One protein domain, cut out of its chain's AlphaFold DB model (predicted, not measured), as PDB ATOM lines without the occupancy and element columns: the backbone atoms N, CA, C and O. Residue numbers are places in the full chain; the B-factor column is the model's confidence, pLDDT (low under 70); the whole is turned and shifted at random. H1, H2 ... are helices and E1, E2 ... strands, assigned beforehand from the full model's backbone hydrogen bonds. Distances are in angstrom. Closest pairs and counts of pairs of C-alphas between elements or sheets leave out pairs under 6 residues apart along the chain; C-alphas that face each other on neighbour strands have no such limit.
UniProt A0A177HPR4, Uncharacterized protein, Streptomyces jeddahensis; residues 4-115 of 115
ATOM      1  N   ALA A   4     290.019 264.791 265.054       82.94
ATOM      2  CA  ALA A   4     289.498 266.070 264.606       82.94
ATOM      3  C   ALA A   4     288.021 265.950 264.220       82.94
ATOM      4  O   ALA A   4     287.588 264.952 263.633       82.94
ATOM      5  N   CYS A   5     287.236 266.981 264.536       83.25
ATOM      6  CA  CYS A   5     285.815 266.982 264.200       83.25
ATOM      7  C   CYS A   5     285.599 267.069 262.672       83.25
ATOM      8  O   CYS A   5     286.155 267.966 262.026       83.25
ATOM      9  N   PRO A   6     284.753 266.202 262.080       81.81
ATOM     10  CA  PRO A   6     284.525 266.185 260.635       81.81
ATOM     11  C   PRO A   6     283.748 267.404 260.113       81.81
ATOM     12  O   PRO A   6     283.923 267.764 258.949       81.81
ATOM     13  N   GLN A   7     282.926 268.035 260.961       81.31
ATOM     14  CA  GLN A   7     281.980 269.100 260.595       81.31
ATOM     15  C   GLN A   7     282.564 270.517 260.681       81.31
ATOM     16  O   GLN A   7     282.320 271.332 259.800       81.31
ATOM     17  N   CYS A   8     283.345 270.837 261.717       81.31
ATOM     18  CA  CYS A   8     283.805 272.211 261.980       81.31
ATOM     19  C   CYS A   8     285.250 272.488 261.534       81.31
ATOM     20  O   CYS A   8     285.947 273.290 262.149       81.31
ATOM     21  N   GLY A   9     285.712 271.819 260.475       73.25
ATOM     22  CA  GLY A   9     287.031 272.089 259.892       73.25
ATOM     23  C   GLY A   9     288.214 271.497 260.663       73.25
ATOM     24  O   GLY A   9     289.311 272.036 260.586       73.25
ATOM     25  N   GLY A  10     288.022 270.393 261.394       69.38
ATOM     26  CA  GLY A  10     289.128 269.693 262.057       69.38
ATOM     27  C   GLY A  10     289.560 270.292 263.397       69.38
ATOM     28  O   GLY A  10     290.708 270.123 263.796       69.38
ATOM     29  N   SER A  11     288.655 270.965 264.120       77.25
ATOM     30  CA  SER A  11     288.920 271.374 265.508       77.25
ATOM     31  C   SER A  11     289.335 270.166 266.358       77.25
ATOM     32  O   SER A  11     288.671 269.123 266.326       77.25
ATOM     33  N   SER A  12     290.418 270.324 267.127       77.56
ATOM     34  CA  SER A  12     290.984 269.308 268.026       77.56
ATOM     35  C   SER A  12     290.308 269.265 269.402       77.56
ATOM     36  O   SER A  12     290.650 268.425 270.233       77.56
ATOM     37  N   GLN A  13     289.317 270.131 269.654       82.38
ATOM     38  CA  GLN A  13     288.489 270.095 270.865       82.38
ATOM     39  C   GLN A  13     287.425 268.994 270.780       82.38
ATOM     40  O   GLN A  13     286.216 269.250 270.748       82.38
ATOM     41  N   VAL A  14     287.898 267.753 270.719       83.69
ATOM     42  CA  VAL A  14     287.076 266.549 270.731       83.69
ATOM     43  C   VAL A  14     287.205 265.894 272.098       83.69
ATOM     44  O   VAL A  14     288.298 265.537 272.531       83.69
ATOM     45  N   VAL A  15     286.079 265.743 272.786       87.69
ATOM     46  CA  VAL A  15     286.001 265.087 274.092       87.69
ATOM     47  C   VAL A  15     285.111 263.859 274.002       87.69
ATOM     48  O   VAL A  15     284.234 263.760 273.142       87.69
ATOM     49  N   ASN A  16     285.328 262.902 274.899       89.00
ATOM     50  CA  ASN A  16     284.431 261.762 275.015       89.00
ATOM     51  C   ASN A  16     283.050 262.237 275.511       89.00
ATOM     52  O   ASN A  16     282.962 262.997 276.482       89.00
ATOM     53  N   LEU A  17     281.984 261.778 274.849       87.88
ATOM     54  CA  LEU A  17     280.604 262.159 275.151       87.88
ATOM     55  C   LEU A  17     280.207 261.830 276.598       87.88
ATOM     56  O   LEU A  17     279.592 262.655 277.269       87.88
ATOM     57  N   GLU A  18     280.590 260.653 277.097       86.31
ATOM     58  CA  GLU A  18     280.305 260.214 278.465       86.31
ATOM     59  C   GLU A  18     281.015 261.104 279.491       86.31
ATOM     60  O   GLU A  18     280.407 261.520 280.480       86.31
ATOM     61  N   GLY A  19     282.282 261.438 279.233       85.06
ATOM     62  CA  GLY A  19     283.053 262.358 280.070       85.06
ATOM     63  C   GLY A  19     282.402 263.739 280.143       85.06
ATOM     64  O   GLY A  19     282.179 264.263 281.235       85.06
ATOM     65  N   GLN A  20     282.015 264.286 278.989       87.06
ATOM     66  CA  GLN A  20     281.332 265.576 278.902       87.06
ATOM     67  C   GLN A  20     279.964 265.553 279.598       87.06
ATOM     68  O   GLN A  20     279.627 266.484 280.328       87.06
ATOM     69  N   TRP A  21     279.177 264.490 279.413       87.00
ATOM     70  CA  TRP A  21     277.869 264.340 280.054       87.00
ATOM     71  C   TRP A  21     277.970 264.270 281.581       87.00
ATOM     72  O   TRP A  21     277.160 264.879 282.285       87.00
ATOM     73  N   ARG A  22     278.982 263.568 282.110       85.62
ATOM     74  CA  ARG A  22     279.242 263.510 283.556       85.62
ATOM     75  C   ARG A  22     279.715 264.849 284.118       85.62
ATOM     76  O   ARG A  22     279.351 265.172 285.245       85.62
ATOM     77  N   ALA A  23     280.492 265.610 283.348       86.81
ATOM     78  CA  ALA A  23     280.996 266.924 283.745       86.81
ATOM     79  C   ALA A  23     279.923 268.032 283.718       86.81
ATOM     80  O   ALA A  23     280.083 269.052 284.384       86.81
ATOM     81  N   LEU A  24     278.823 267.849 282.977       85.56
ATOM     82  CA  LEU A  24     277.707 268.798 282.949       85.56
ATOM     83  C   LEU A  24     276.938 268.816 284.283       85.56
ATOM     84  O   LEU A  24     276.580 267.765 284.838       85.56
ATOM     85  N   SER A  25     276.621 270.025 284.761       80.19
ATOM     86  CA  SER A  25     275.761 270.246 285.929       80.19
ATOM     87  C   SER A  25     274.378 269.619 285.724       80.19
ATOM     88  O   SER A  25     273.912 269.462 284.595       80.19
ATOM     89  N   GLN A  26     273.723 269.199 286.813       72.62
ATOM     90  CA  GLN A  26     272.422 268.519 286.724       72.62
ATOM     91  C   GLN A  26     271.318 269.404 286.126       72.62
ATOM     92  O   GLN A  26     270.427 268.875 285.468       72.62
ATOM     93  N   ASP A  27     271.440 270.725 286.271       70.94
ATOM     94  CA  ASP A  27     270.465 271.708 285.788       70.94
ATOM     95  C   ASP A  27     270.697 272.153 284.336       70.94
ATOM     96  O   ASP A  27     269.888 272.887 283.773       70.94
ATOM     97  N   ALA A  28     271.792 271.725 283.698       76.69
ATOM     98  CA  ALA A  28     272.056 272.086 282.311       76.69
ATOM     99  C   ALA A  28     271.073 271.365 281.374       76.69
ATOM    100  O   ALA A  28     271.080 270.135 281.294       76.69
ATOM    101  N   GLU A  29     270.289 272.112 280.588       76.81
ATOM    102  CA  GLU A  29     269.396 271.546 279.558       76.81
ATOM    103  C   GLU A  29     270.140 270.606 278.600       76.81
ATOM    104  O   GLU A  29     269.647 269.527 278.271       76.81
ATOM    105  N   ALA A  30     271.395 270.936 278.278       74.25
ATOM    106  CA  ALA A  30     272.270 270.113 277.446       74.25
ATOM    107  C   ALA A  30     272.464 268.683 277.990       74.25
ATOM    108  O   ALA A  30     272.745 267.761 277.228       74.25
ATOM    109  N   LYS A  31     272.300 268.462 279.301       79.00
ATOM    110  CA  LYS A  31     272.422 267.138 279.915       79.00
ATOM    111  C   LYS A  31     271.275 266.205 279.529       79.00
ATOM    112  O   LYS A  31     271.502 264.997 279.444       79.00
ATOM    113  N   LYS A  32     270.078 266.749 279.269       77.12
ATOM    114  CA  LYS A  32     268.938 265.985 278.738       77.12
ATOM    115  C   LYS A  32     269.209 265.565 277.298       77.12
ATOM    116  O   LYS A  32     269.053 264.395 276.970       77.12
ATOM    117  N   ASP A  33     269.725 266.483 276.485       79.44
ATOM    118  CA  ASP A  33     270.034 266.203 275.080       79.44
ATOM    119  C   ASP A  33     271.189 265.216 274.922       79.44
ATOM    120  O   ASP A  33     271.247 264.455 273.958       79.44
ATOM    121  N   LEU A  34     272.143 265.226 275.853       80.12
ATOM    122  CA  LEU A  34     273.309 264.345 275.875       80.12
ATOM    123  C   LEU A  34     273.072 263.047 276.659       80.12
ATOM    124  O   LEU A  34     273.997 262.243 276.763       80.12
ATOM    125  N   ALA A  35     271.867 262.833 277.196       81.75
ATOM    126  CA  ALA A  35     271.581 261.709 278.074       81.75
ATOM    127  C   ALA A  35     271.861 260.352 277.406       81.75
ATOM    128  O   ALA A  35     271.626 260.183 276.203       81.75
ATOM    129  N   PRO A  36     272.357 259.368 278.177       80.19
ATOM    130  CA  PRO A  36     272.484 258.010 277.682       80.19
ATOM    131  C   PRO A  36     271.102 257.462 277.308       80.19
ATOM    132  O   PRO A  36     270.119 257.753 278.000       80.19
ATOM    133  N   PRO A  37     271.004 256.630 276.256       79.62
ATOM    134  CA  PRO A  37     269.741 256.010 275.899       79.62
ATOM    135  C   PRO A  37     269.199 255.189 277.084       79.62
ATOM    136  O   PRO A  37     269.988 254.565 277.821       79.62
ATOM    137  N   PRO A  38     267.867 255.207 277.295       72.31
ATOM    138  CA  PRO A  38     267.243 254.558 278.436       72.31
ATOM    139  C   PRO A  38     267.633 253.087 278.462       72.31
ATOM    140  O   PRO A  38     267.672 252.398 277.440       72.31
ATOM    141  N   GLY A  39     267.973 252.611 279.654       63.31
ATOM    142  CA  GLY A  39     268.255 251.202 279.841       63.31
ATOM    143  C   GLY A  39     266.987 250.424 279.712       63.31
ATOM    144  O   GLY A  39     265.998 250.753 280.359       63.31
ATOM    145  N   TYR A  40     267.038 249.364 278.924       59.72
ATOM    146  CA  TYR A  40     266.023 248.348 279.042       59.72
ATOM    147  C   TYR A  40     266.294 247.575 280.338       59.72
ATOM    148  O   TYR A  40     267.084 246.629 280.355       59.72
ATOM    149  N   GLU A  41     265.703 248.029 281.447       60.12
ATOM    150  CA  GLU A  41     265.579 247.201 282.644       60.12
ATOM    151  C   GLU A  41     264.678 246.027 282.286       60.12
ATOM    152  O   GLU A  41     263.451 246.112 282.225       60.12
ATOM    153  N   THR A  42     265.323 244.918 281.959       57.69
ATOM    154  CA  THR A  42     264.660 243.690 281.563       57.69
ATOM    155  C   THR A  42     263.996 243.112 282.813       57.69
ATOM    156  O   THR A  42     264.630 242.439 283.626       57.69
ATOM    157  N   ARG A  43     262.706 243.396 283.011       69.69
ATOM    158  CA  ARG A  43     261.900 242.757 284.061       69.69
ATOM    159  C   ARG A  43     261.618 241.305 283.661       69.69
ATOM    160  O   ARG A  43     260.543 240.971 283.174       69.69
ATOM    161  N   TYR A  44     262.599 240.429 283.885       68.88
ATOM    162  CA  TYR A  44     262.490 238.984 283.631       68.88
ATOM    163  C   TYR A  44     261.499 238.264 284.559       68.88
ATOM    164  O   TYR A  44     261.233 237.079 284.375       68.88
ATOM    165  N   THR A  45     260.913 238.961 285.532       75.31
ATOM    166  CA  THR A  45     259.951 238.393 286.483       75.31
ATOM    167  C   THR A  45     258.745 237.758 285.789       75.31
ATOM    168  O   THR A  45     258.347 236.655 286.149       75.31
ATOM    169  N   TRP A  46     258.203 238.409 284.756       76.75
ATOM    170  CA  TRP A  46     257.057 237.909 283.989       76.75
ATOM    171  C   TRP A  46     257.333 236.608 283.221       76.75
ATOM    172  O   TRP A  46     256.590 235.646 283.422       76.75
ATOM    173  N   PRO A  47     258.372 236.518 282.366       78.00
ATOM    174  CA  PRO A  47     258.661 235.276 281.651       78.00
ATOM    175  C   PRO A  47     259.057 234.133 282.594       78.00
ATOM    176  O   PRO A  47     258.629 233.004 282.368       78.00
ATOM    177  N   VAL A  48     259.787 234.408 283.683       81.75
ATOM    178  CA  VAL A  48     260.123 233.384 284.691       81.75
ATOM    179  C   VAL A  48     258.860 232.827 285.349       81.75
ATOM    180  O   VAL A  48     258.703 231.610 285.430       81.75
ATOM    181  N   LEU A  49     257.924 233.693 285.750       85.81
ATOM    182  CA  LEU A  49     256.641 233.261 286.310       85.81
ATOM    183  C   LEU A  49     255.839 232.419 285.305       85.81
ATOM    184  O   LEU A  49     255.266 231.397 285.676       85.81
ATOM    185  N   GLY A  50     255.844 232.812 284.026       82.12
ATOM    186  CA  GLY A  50     255.200 232.061 282.947       82.12
ATOM    187  C   GLY A  50     255.763 230.647 282.777       82.12
ATOM    188  O   GLY A  50     254.994 229.699 282.641       82.12
ATOM    189  N   VAL A  51     257.086 230.480 282.856       84.56
ATOM    190  CA  VAL A  51     257.729 229.155 282.793       84.56
ATOM    191  C   VAL A  51     257.348 228.295 283.999       84.56
ATOM    192  O   VAL A  51     256.999 227.130 283.825       84.56
ATOM    193  N   VAL A  52     257.353 228.858 285.212       87.06
ATOM    194  CA  VAL A  52     256.954 228.127 286.430       87.06
ATOM    195  C   VAL A  52     255.501 227.647 286.334       87.06
ATOM    196  O   VAL A  52     255.214 226.484 286.619       87.06
ATOM    197  N   LEU A  53     254.590 228.511 285.871       85.12
ATOM    198  CA  LEU A  53     253.188 228.151 285.645       85.12
ATOM    199  C   LEU A  53     253.034 227.071 284.568       85.12
ATOM    200  O   LEU A  53     252.256 226.138 284.755       85.12
ATOM    201  N   ALA A  54     253.794 227.154 283.473       82.94
ATOM    202  CA  ALA A  54     253.777 226.131 282.433       82.94
ATOM    203  C   ALA A  54     254.165 224.753 282.987       82.94
ATOM    204  O   ALA A  54     253.458 223.779 282.747       82.94
ATOM    205  N   VAL A  55     255.242 224.672 283.777       86.56
ATOM    206  CA  VAL A  55     255.702 223.411 284.384       86.56
ATOM    207  C   VAL A  55     254.636 222.820 285.314       86.56
ATOM    208  O   VAL A  55     254.357 221.624 285.234       86.56
ATOM    209  N   LEU A  56     253.984 223.652 286.135       87.31
ATOM    210  CA  LEU A  56     252.888 223.214 287.007       87.31
ATOM    211  C   LEU A  56     251.715 222.631 286.204       87.31
ATOM    212  O   LEU A  56     251.225 221.554 286.536       87.31
ATOM    213  N   VAL A  57     251.307 223.291 285.118       85.62
ATOM    214  CA  VAL A  57     250.199 222.833 284.260       85.62
ATOM    215  C   VAL A  57     250.543 221.540 283.508       85.62
ATOM    216  O   VAL A  57     249.681 220.680 283.339       85.62
ATOM    217  N   ILE A  58     251.799 221.355 283.085       86.50
ATOM    218  CA  ILE A  58     252.241 220.092 282.470       86.50
ATOM    219  C   ILE A  58     252.186 218.957 283.499       86.50
ATOM    220  O   ILE A  58     251.689 217.876 283.189       86.50
ATOM    221  N   SER A  59     252.645 219.210 284.731       86.12
ATOM    222  CA  SER A  59     252.683 218.196 285.794       86.12
ATOM    223  C   SER A  59     251.297 217.702 286.232       86.12
ATOM    224  O   SER A  59     251.170 216.562 286.666       86.12
ATOM    225  N   SER A  60     250.250 218.515 286.059       85.81
ATOM    226  CA  SER A  60     248.860 218.146 286.356       85.81
ATOM    227  C   SER A  60     248.128 217.461 285.192       85.81
ATOM    228  O   SER A  60     246.931 217.197 285.292       85.81
ATOM    229  N   GLY A  61     248.824 217.157 284.088       83.75
ATOM    230  CA  GLY A  61     248.261 216.483 282.911       83.75
ATOM    231  C   GLY A  61     247.750 217.426 281.817       83.75
ATOM    232  O   GLY A  61     247.343 216.973 280.748       83.75
ATOM    233  N   GLY A  62     247.829 218.744 282.020       85.50
ATOM    234  CA  GLY A  62     247.472 219.769 281.038       85.50
ATOM    235  C   GLY A  62     248.550 219.999 279.974       85.50
ATOM    236  O   GLY A  62     248.913 221.142 279.713       85.50
ATOM    237  N   VAL A  63     249.081 218.940 279.356       85.75
ATOM    238  CA  VAL A  63     250.287 219.001 278.502       85.75
ATOM    239  C   VAL A  63     250.156 220.010 277.351       85.75
ATOM    240  O   VAL A  63     251.066 220.806 277.131       85.75
ATOM    241  N   LEU A  64     249.011 220.040 276.656       86.69
ATOM    242  CA  LEU A  64     248.748 220.983 275.555       86.69
ATOM    243  C   LEU A  64     248.733 222.448 276.018       86.69
ATOM    244  O   LEU A  64     249.364 223.302 275.396       86.69
ATOM    245  N   LEU A  65     248.042 222.741 277.124       81.56
ATOM    246  CA  LEU A  65     247.980 224.091 277.696       81.56
ATOM    247  C   LEU A  65     249.342 224.533 278.232       81.56
ATOM    248  O   LEU A  65     249.763 225.662 277.999       81.56
ATOM    249  N   GLY A  66     250.055 223.632 278.903       81.88
ATOM    250  CA  GLY A  66     251.391 223.893 279.413       81.88
ATOM    251  C   GLY A  66     252.398 224.196 278.304       81.88
ATOM    252  O   GLY A  66     253.150 225.163 278.412       81.88
ATOM    253  N   LEU A  67     252.356 223.447 277.196       86.94
ATOM    254  CA  LEU A  67     253.161 223.729 276.004       86.94
ATOM    255  C   LEU A  67     252.848 225.104 275.408       86.94
ATOM    256  O   LEU A  67     253.780 225.836 275.091       86.94
ATOM    257  N   LEU A  68     251.570 225.483 275.296       88.00
ATOM    258  CA  LEU A  68     251.183 226.809 274.800       88.00
ATOM    259  C   LEU A  68     251.730 227.935 275.683       88.00
ATOM    260  O   LEU A  68     252.314 228.887 275.167       88.00
ATOM    261  N   ILE A  69     251.594 227.815 277.007       84.50
ATOM    262  CA  ILE A  69     252.118 228.809 277.956       84.50
ATOM    263  C   ILE A  69     253.642 228.906 277.833       84.50
ATOM    264  O   ILE A  69     254.190 230.009 277.794       84.50
ATOM    265  N   LEU A  70     254.326 227.767 277.717       85.25
ATOM    266  CA  LEU A  70     255.777 227.723 277.568       85.25
ATOM    267  C   LEU A  70     256.225 228.393 276.263       85.25
ATOM    268  O   LEU A  70     257.161 229.188 276.275       85.25
ATOM    269  N   LEU A  71     255.519 228.150 275.157       88.69
ATOM    270  CA  LEU A  71     255.804 228.766 273.859       88.69
ATOM    271  C   LEU A  71     255.660 230.294 273.918       88.69
ATOM    272  O   LEU A  71     256.538 231.020 273.447       88.69
ATOM    273  N   VAL A  72     254.600 230.793 274.563       87.00
ATOM    274  CA  VAL A  72     254.389 232.234 274.774       87.00
ATOM    275  C   VAL A  72     255.481 232.829 275.666       87.00
ATOM    276  O   VAL A  72     256.024 233.887 275.344       87.00
ATOM    277  N   ALA A  73     255.849 232.149 276.756       83.31
ATOM    278  CA  ALA A  73     256.902 232.603 277.663       83.31
ATOM    279  C   ALA A  73     258.273 232.668 276.968       83.31
ATOM    280  O   ALA A  73     258.996 233.653 277.129       83.31
ATOM    281  N   VAL A  74     258.607 231.670 276.143       86.44
ATOM    282  CA  VAL A  74     259.845 231.641 275.350       86.44
ATOM    283  C   VAL A  74     259.854 232.757 274.308       86.44
ATOM    284  O   VAL A  74     260.836 233.494 274.217       86.44
ATOM    285  N   ALA A  75     258.762 232.948 273.561       87.44
ATOM    286  CA  ALA A  75     258.666 234.014 272.565       87.44
ATOM    287  C   ALA A  75     258.791 235.411 273.203       87.44
ATOM    288  O   ALA A  75     259.520 236.271 272.698       87.44
ATOM    289  N   ALA A  76     258.129 235.635 274.343       84.25
ATOM    290  CA  ALA A  76     258.245 236.875 275.104       84.25
ATOM    291  C   ALA A  76     259.674 237.087 275.631       84.25
ATOM    292  O   ALA A  76     260.226 238.180 275.484       84.25
ATOM    293  N   GLY A  77     260.298 236.037 276.175       84.31
ATOM    294  CA  GLY A  77     261.682 236.061 276.641       84.31
ATOM    295  C   GLY A  77     262.672 236.410 275.526       84.31
ATOM    296  O   GLY A  77     263.502 237.301 275.706       84.31
ATOM    297  N   ALA A  78     262.537 235.791 274.350       86.62
ATOM    298  CA  ALA A  78     263.373 236.074 273.183       86.62
ATOM    299  C   ALA A  78     263.206 237.521 272.687       86.62
ATOM    300  O   ALA A  78     264.185 238.201 272.380       86.62
ATOM    301  N   ARG A  79     261.972 238.042 272.664       86.50
ATOM    302  CA  ARG A  79     261.718 239.441 272.290       86.50
ATOM    303  C   ARG A  79     262.371 240.416 273.272       86.50
ATOM    304  O   ARG A  79     262.978 241.392 272.836       86.50
ATOM    305  N   MET A  80     262.264 240.157 274.576       83.38
ATOM    306  CA  MET A  80     262.914 240.974 275.608       83.38
ATOM    307  C   MET A  80     264.440 240.898 275.520       83.38
ATOM    308  O   MET A  80     265.101 241.921 275.680       83.38
ATOM    309  N   TRP A  81     264.993 239.721 275.213       81.94
ATOM    310  CA  TRP A  81     266.425 239.537 274.980       81.94
ATOM    311  C   TRP A  81     266.926 240.419 273.833       81.94
ATOM    312  O   TRP A  81     267.855 241.199 274.018       81.94
ATOM    313  N   ASN A  82     266.252 240.382 272.681       86.44
ATOM    314  CA  ASN A  82     266.629 241.199 271.525       86.44
ATOM    315  C   ASN A  82     266.531 242.705 271.816       86.44
ATOM    316  O   ASN A  82     267.379 243.477 271.376       86.44
ATOM    317  N   GLN A  83     265.521 243.138 272.578       84.06
ATOM    318  CA  GLN A  83     265.404 244.542 272.992       84.06
ATOM    319  C   GLN A  83     266.516 244.956 273.959       84.06
ATOM    320  O   GLN A  83     267.052 246.059 273.839       84.06
ATOM    321  N   ALA A  84     266.875 244.079 274.898       83.50
ATOM    322  CA  ALA A  84     267.969 244.321 275.825       83.50
ATOM    323  C   ALA A  84     269.307 244.428 275.087       83.50
ATOM    324  O   ALA A  84     270.080 245.339 275.381       83.50
ATOM    325  N   GLU A  85     269.557 243.559 274.108       86.25
ATOM    326  CA  GLU A  85     270.796 243.583 273.334       86.25
ATOM    327  C   GLU A  85     270.883 244.830 272.449       86.25
ATOM    328  O   GLU A  85     271.861 245.567 272.533       86.25
ATOM    329  N   ALA A  86     269.805 245.188 271.742       85.88
ATOM    330  CA  ALA A  86     269.748 246.438 270.980       85.88
ATOM    331  C   ALA A  86     269.958 247.684 271.869       85.88
ATOM    332  O   ALA A  86     270.587 248.663 271.463       85.88
ATOM    333  N   ALA A  87     269.450 247.673 273.107       83.19
ATOM    334  CA  ALA A  87     269.689 248.755 274.061       83.19
ATOM    335  C   ALA A  87     271.144 248.780 274.568       83.19
ATOM    336  O   ALA A  87     271.700 249.859 274.795       83.19
ATOM    337  N   ARG A  88     271.773 247.612 274.749       85.31
ATOM    338  CA  ARG A  88     273.194 247.495 275.110       85.31
ATOM    339  C   ARG A  88     274.093 247.998 273.991       85.31
ATOM    340  O   ARG A  88     275.012 248.757 274.289       85.31
ATOM    341  N   GLU A  89     273.796 247.656 272.742       87.25
ATOM    342  CA  GLU A  89     274.513 248.148 271.564       87.25
ATOM    343  C   GLU A  89     274.441 249.671 271.469       87.25
ATOM    344  O   GLU A  89     275.478 250.328 271.502       87.25
ATOM    345  N   LYS A  90     273.237 250.256 271.513       85.38
ATOM    346  CA  LYS A  90     273.064 251.721 271.495       85.38
ATOM    347  C   LYS A  90     273.797 252.428 272.633       85.38
ATOM    348  O   LYS A  90     274.304 253.534 272.471       85.38
ATOM    349  N   ARG A  91     273.866 251.810 273.816       84.38
ATOM    350  CA  ARG A  91     274.669 252.338 274.928       84.38
ATOM    351  C   ARG A  91     276.161 252.199 274.688       84.38
ATOM    352  O   ARG A  91     276.905 253.095 275.073       84.38
ATOM    353  N   ALA A  92     276.607 251.089 274.114       86.44
ATOM    354  CA  ALA A  92     278.006 250.895 273.765       86.44
ATOM    355  C   ALA A  92     278.450 251.918 272.711       86.44
ATOM    356  O   ALA A  92     279.525 252.497 272.851       86.44
ATOM    357  N   GLU A  93     277.601 252.198 271.722       87.19
ATOM    358  CA  GLU A  93     277.790 253.273 270.745       87.19
ATOM    359  C   GLU A  93     277.849 254.637 271.435       87.19
ATOM    360  O   GLU A  93     278.836 255.355 271.287       87.19
ATOM    361  N   TRP A  94     276.869 254.963 272.284       87.50
ATOM    362  CA  TRP A  94     276.852 256.225 273.032       87.50
ATOM    363  C   TRP A  94     278.108 256.426 273.898       87.50
ATOM    364  O   TRP A  94     278.648 257.526 273.943       87.50
ATOM    365  N   LYS A  95     278.622 255.372 274.548       86.75
ATOM    366  CA  LYS A  95     279.858 255.440 275.358       86.75
ATOM    367  C   LYS A  95     281.112 255.715 274.527       86.75
ATOM    368  O   LYS A  95     282.077 256.298 275.023       86.75
ATOM    369  N   ARG A  96     281.129 255.243 273.280       88.50
ATOM    370  CA  ARG A  96     282.248 255.439 272.350       88.50
ATOM    371  C   ARG A  96     282.139 256.754 271.590       88.50
ATOM    372  O   ARG A  96     283.160 257.239 271.117       88.50
ATOM    373  N   ALA A  97     280.938 257.316 271.481       89.19
ATOM    374  CA  ALA A  97     280.689 258.551 270.765       89.19
ATOM    375  C   ALA A  97     281.554 259.708 271.286       89.19
ATOM    376  O   ALA A  97     281.875 259.832 272.475       89.19
ATOM    377  N   LEU A  98     281.917 260.577 270.354       89.06
ATOM    378  CA  LEU A  98     282.706 261.768 270.595       89.06
ATOM    379  C   LEU A  98     281.823 263.003 270.459       89.06
ATOM    380  O   LEU A  98     280.819 263.013 269.742       89.06
ATOM    381  N   TYR A  99     282.211 264.055 271.164       87.88
ATOM    382  CA  TYR A  99     281.536 265.338 271.153       87.88
ATOM    383  C   TYR A  99     282.530 266.444 270.827       87.88
ATOM    384  O   TYR A  99     283.583 266.560 271.458       87.88
ATOM    385  N   CYS A 100     282.189 267.278 269.848       88.44
ATOM    386  CA  CYS A 100     282.964 268.477 269.565       88.44
ATOM    387  C   CYS A 100     282.487 269.630 270.448       88.44
ATOM    388  O   CYS A 100     281.339 270.063 270.341       88.44
ATOM    389  N   GLY A 101     283.382 270.184 271.268       83.62
ATOM    390  CA  GLY A 101     283.071 271.352 272.095       83.62
ATOM    391  C   GLY A 101     282.752 272.609 271.277       83.62
ATOM    392  O   GLY A 101     281.942 273.426 271.704       83.62
ATOM    393  N   THR A 102     283.336 272.737 270.080       85.50
ATOM    394  CA  THR A 102     283.194 273.923 269.221       85.50
ATOM    395  C   THR A 102     281.825 273.992 268.538       85.50
ATOM    396  O   THR A 102     281.120 274.985 268.675       85.50
ATOM    397  N   CYS A 103     281.426 272.943 267.808       86.06
ATOM    398  CA  CYS A 103     280.170 272.930 267.039       86.06
ATOM    399  C   CYS A 103     279.041 272.128 267.695       86.06
ATOM    400  O   CYS A 103     277.957 272.032 267.127       86.06
ATOM    401  N   LYS A 104     279.284 271.541 268.874       84.12
ATOM    402  CA  LYS A 104     278.321 270.716 269.624       84.12
ATOM    403  C   LYS A 104     277.825 269.477 268.870       84.12
ATOM    404  O   LYS A 104     276.787 268.906 269.203       84.12
ATOM    405  N   HIS A 105     278.570 269.043 267.857       84.69
ATOM    406  CA  HIS A 105     278.230 267.877 267.057       84.69
ATOM    407  C   HIS A 105     278.667 266.584 267.753       84.69
ATOM    408  O   HIS A 105     279.777 266.505 268.290       84.69
ATOM    409  N   LYS A 106     277.792 265.574 267.719       86.81
ATOM    410  CA  LYS A 106     278.057 264.214 268.201       86.81
ATOM    411  C   LYS A 106     278.373 263.335 267.001       86.81
ATOM    412  O   LYS A 106     277.618 263.372 266.037       86.81
ATOM    413  N   PHE A 107     279.443 262.560 267.073       86.44
ATOM    414  CA  PHE A 107     279.869 261.699 265.970       86.44
ATOM    415  C   PHE A 107     280.541 260.429 266.490       86.44
ATOM    416  O   PHE A 107     280.997 260.372 267.637       86.44
ATOM    417  N   ASP A 108     280.582 259.398 265.652       86.25
ATOM    418  CA  ASP A 108     281.276 258.150 265.968       86.25
ATOM    419  C   ASP A 108     282.796 258.339 265.779       86.25
ATOM    420  O   ASP A 108     283.217 259.010 264.832       86.25
ATOM    421  N   PRO A 109     283.658 257.747 266.627       83.62
ATOM    422  CA  PRO A 109     285.101 257.693 266.394       83.62
ATOM    423  C   PRO A 109     285.514 257.297 264.972       83.62
ATOM    424  O   PRO A 109     286.536 257.776 264.490       83.62
ATOM    425  N   LYS A 110     284.740 256.444 264.290       83.62
ATOM    426  CA  LYS A 110     285.013 256.026 262.904       83.62
ATOM    427  C   LYS A 110     284.891 257.164 261.887       83.62
ATOM    428  O   LYS A 110     285.495 257.092 260.823       83.62
ATOM    429  N   GLU A 111     284.116 258.194 262.207       80.12
ATOM    430  CA  GLU A 111     283.913 259.384 261.372       80.12
ATOM    431  C   GLU A 111     284.923 260.494 261.697       80.12
ATOM    432  O   GLU A 111     284.972 261.525 261.019       80.12
ATOM    433  N   ALA A 112     285.732 260.307 262.746       77.50
ATOM    434  CA  ALA A 112     286.757 261.258 263.130       77.50
ATOM    435  C   ALA A 112     287.855 261.323 262.064       77.50
ATOM    436  O   ALA A 112     288.353 260.304 261.582       77.50
ATOM    437  N   LYS A 113     288.280 262.542 261.728       75.81
ATOM    438  CA  LYS A 113     289.431 262.745 260.846       75.81
ATOM    439  C   LYS A 113     290.709 262.641 261.674       75.81
ATOM    440  O   LYS A 113     290.785 263.209 262.763       75.81
ATOM    441  N   LEU A 114     291.697 261.917 261.156       72.56
ATOM    442  CA  LEU A 114     293.047 261.902 261.711       72.56
ATOM    443  C   LEU A 114     293.772 263.160 261.233       72.56
ATOM    444  O   LEU A 114     293.883 263.374 260.024       72.56
ATOM    445  N   VAL A 115     294.221 263.979 262.182       65.44
ATOM    446  CA  VAL A 115     295.038 265.176 261.941       65.44
ATOM    447  C   VAL A 115     296.322 265.083 262.759       65.44
ATOM    448  O   VAL A 115     296.294 264.514 263.886       65.44
TER     449      VAL A 115
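AT A GLANCE: This is residues 4 to 115 of the 115 residues of an uncharacterized protein of Streptomyces jeddahensis (UniProt A0A177HPR4). A small head, made of the two-stranded sheet of E1 and E2, the short helices H1 and H2 and loops, sits at one end of a long helical arm. The arm is H4, and H3 folds back along the half of it far from the head, so that the two make a long helical hairpin; a long link, residues 34 to 44, leads from the head to H3. The printed part has 112 residues, with four named helices and two named strands in the order E1, H1, H2, H3, H4, E2; it is mostly helix, and the strands are antiparallel. It is extended, with a radius of gyration of the C-alphas of 22.6 A, and spans 71 by 32 by 14 A, the arm making the length.

HOW THE PARTS SIT: E1, residues 14 to 16, and E2, residues 98 to 100, are antiparallel neighbours, with 142 degrees between their directions. C-alphas 15 and 99 face each other at 5.4 A. N 15 and O 99, 2.9 A apart, and N 99 and O 15, 2.8 A apart, are within hydrogen-bond range. Residues 98 to 99 of E2 also pair with residues 106 to 107, antiparallel. H1, residues 17 to 23, comes closest to E2 at the C-alphas of Leu 17 and Leu 98, 5.0 A apart. H1 touches H4, residues 63 to 96, with the C-alphas of Glu 18 and Lys 95 closest at 5.7 A; their lines are about perpendicular, at 76 degrees, and H4 touches H1 with residues 94 to 96 alone. H2, residues 29 to 33, is close to H1 but not clearly touching, the closest C-alphas being those of Trp 21 and Lys 31, 6.1 A apart. H2 and H4 are apart. H3, residues 45 to 59, forms a helical hairpin with H4 and touches its residues 63 to 77 alone, at a shallow tilt of 21 degrees, opposite ways; the closest C-alphas, those of Ala 54 and Gly 66, are 4.5 A apart. In H1, H3 and H4 every O i to N i+4 pair is within hydrogen-bond range; in H2 0 of 1 is, with 2 of 2 O i to N i+3 pairs within range.

IN THESE COORDINATES: E1 begins at C-alpha 14, at (287.076, 266.549, 270.731). H3 measures 21.5 A from first to last C-alpha. H4 measures 48.9 A, from C-alpha 63 at (250.287, 219.001, 278.502) to C-alpha 96 at (282.248, 255.439, 272.350). E1, H1, H2 and E2 measure 6.9 A, 9.8 A, 7.0 A and 6.8 A.

THE WHOLE: The C-alphas farthest apart, those of Gly 9 and Gly 61, are 71.6 A apart. The printed part has no cut. The link from H2 to H3 is long, and residues 101 to 115 hold no named element. The mean pLDDT of the printed part is 82.1; residue 10, residues 39 to 44 and residue 115 are under 70.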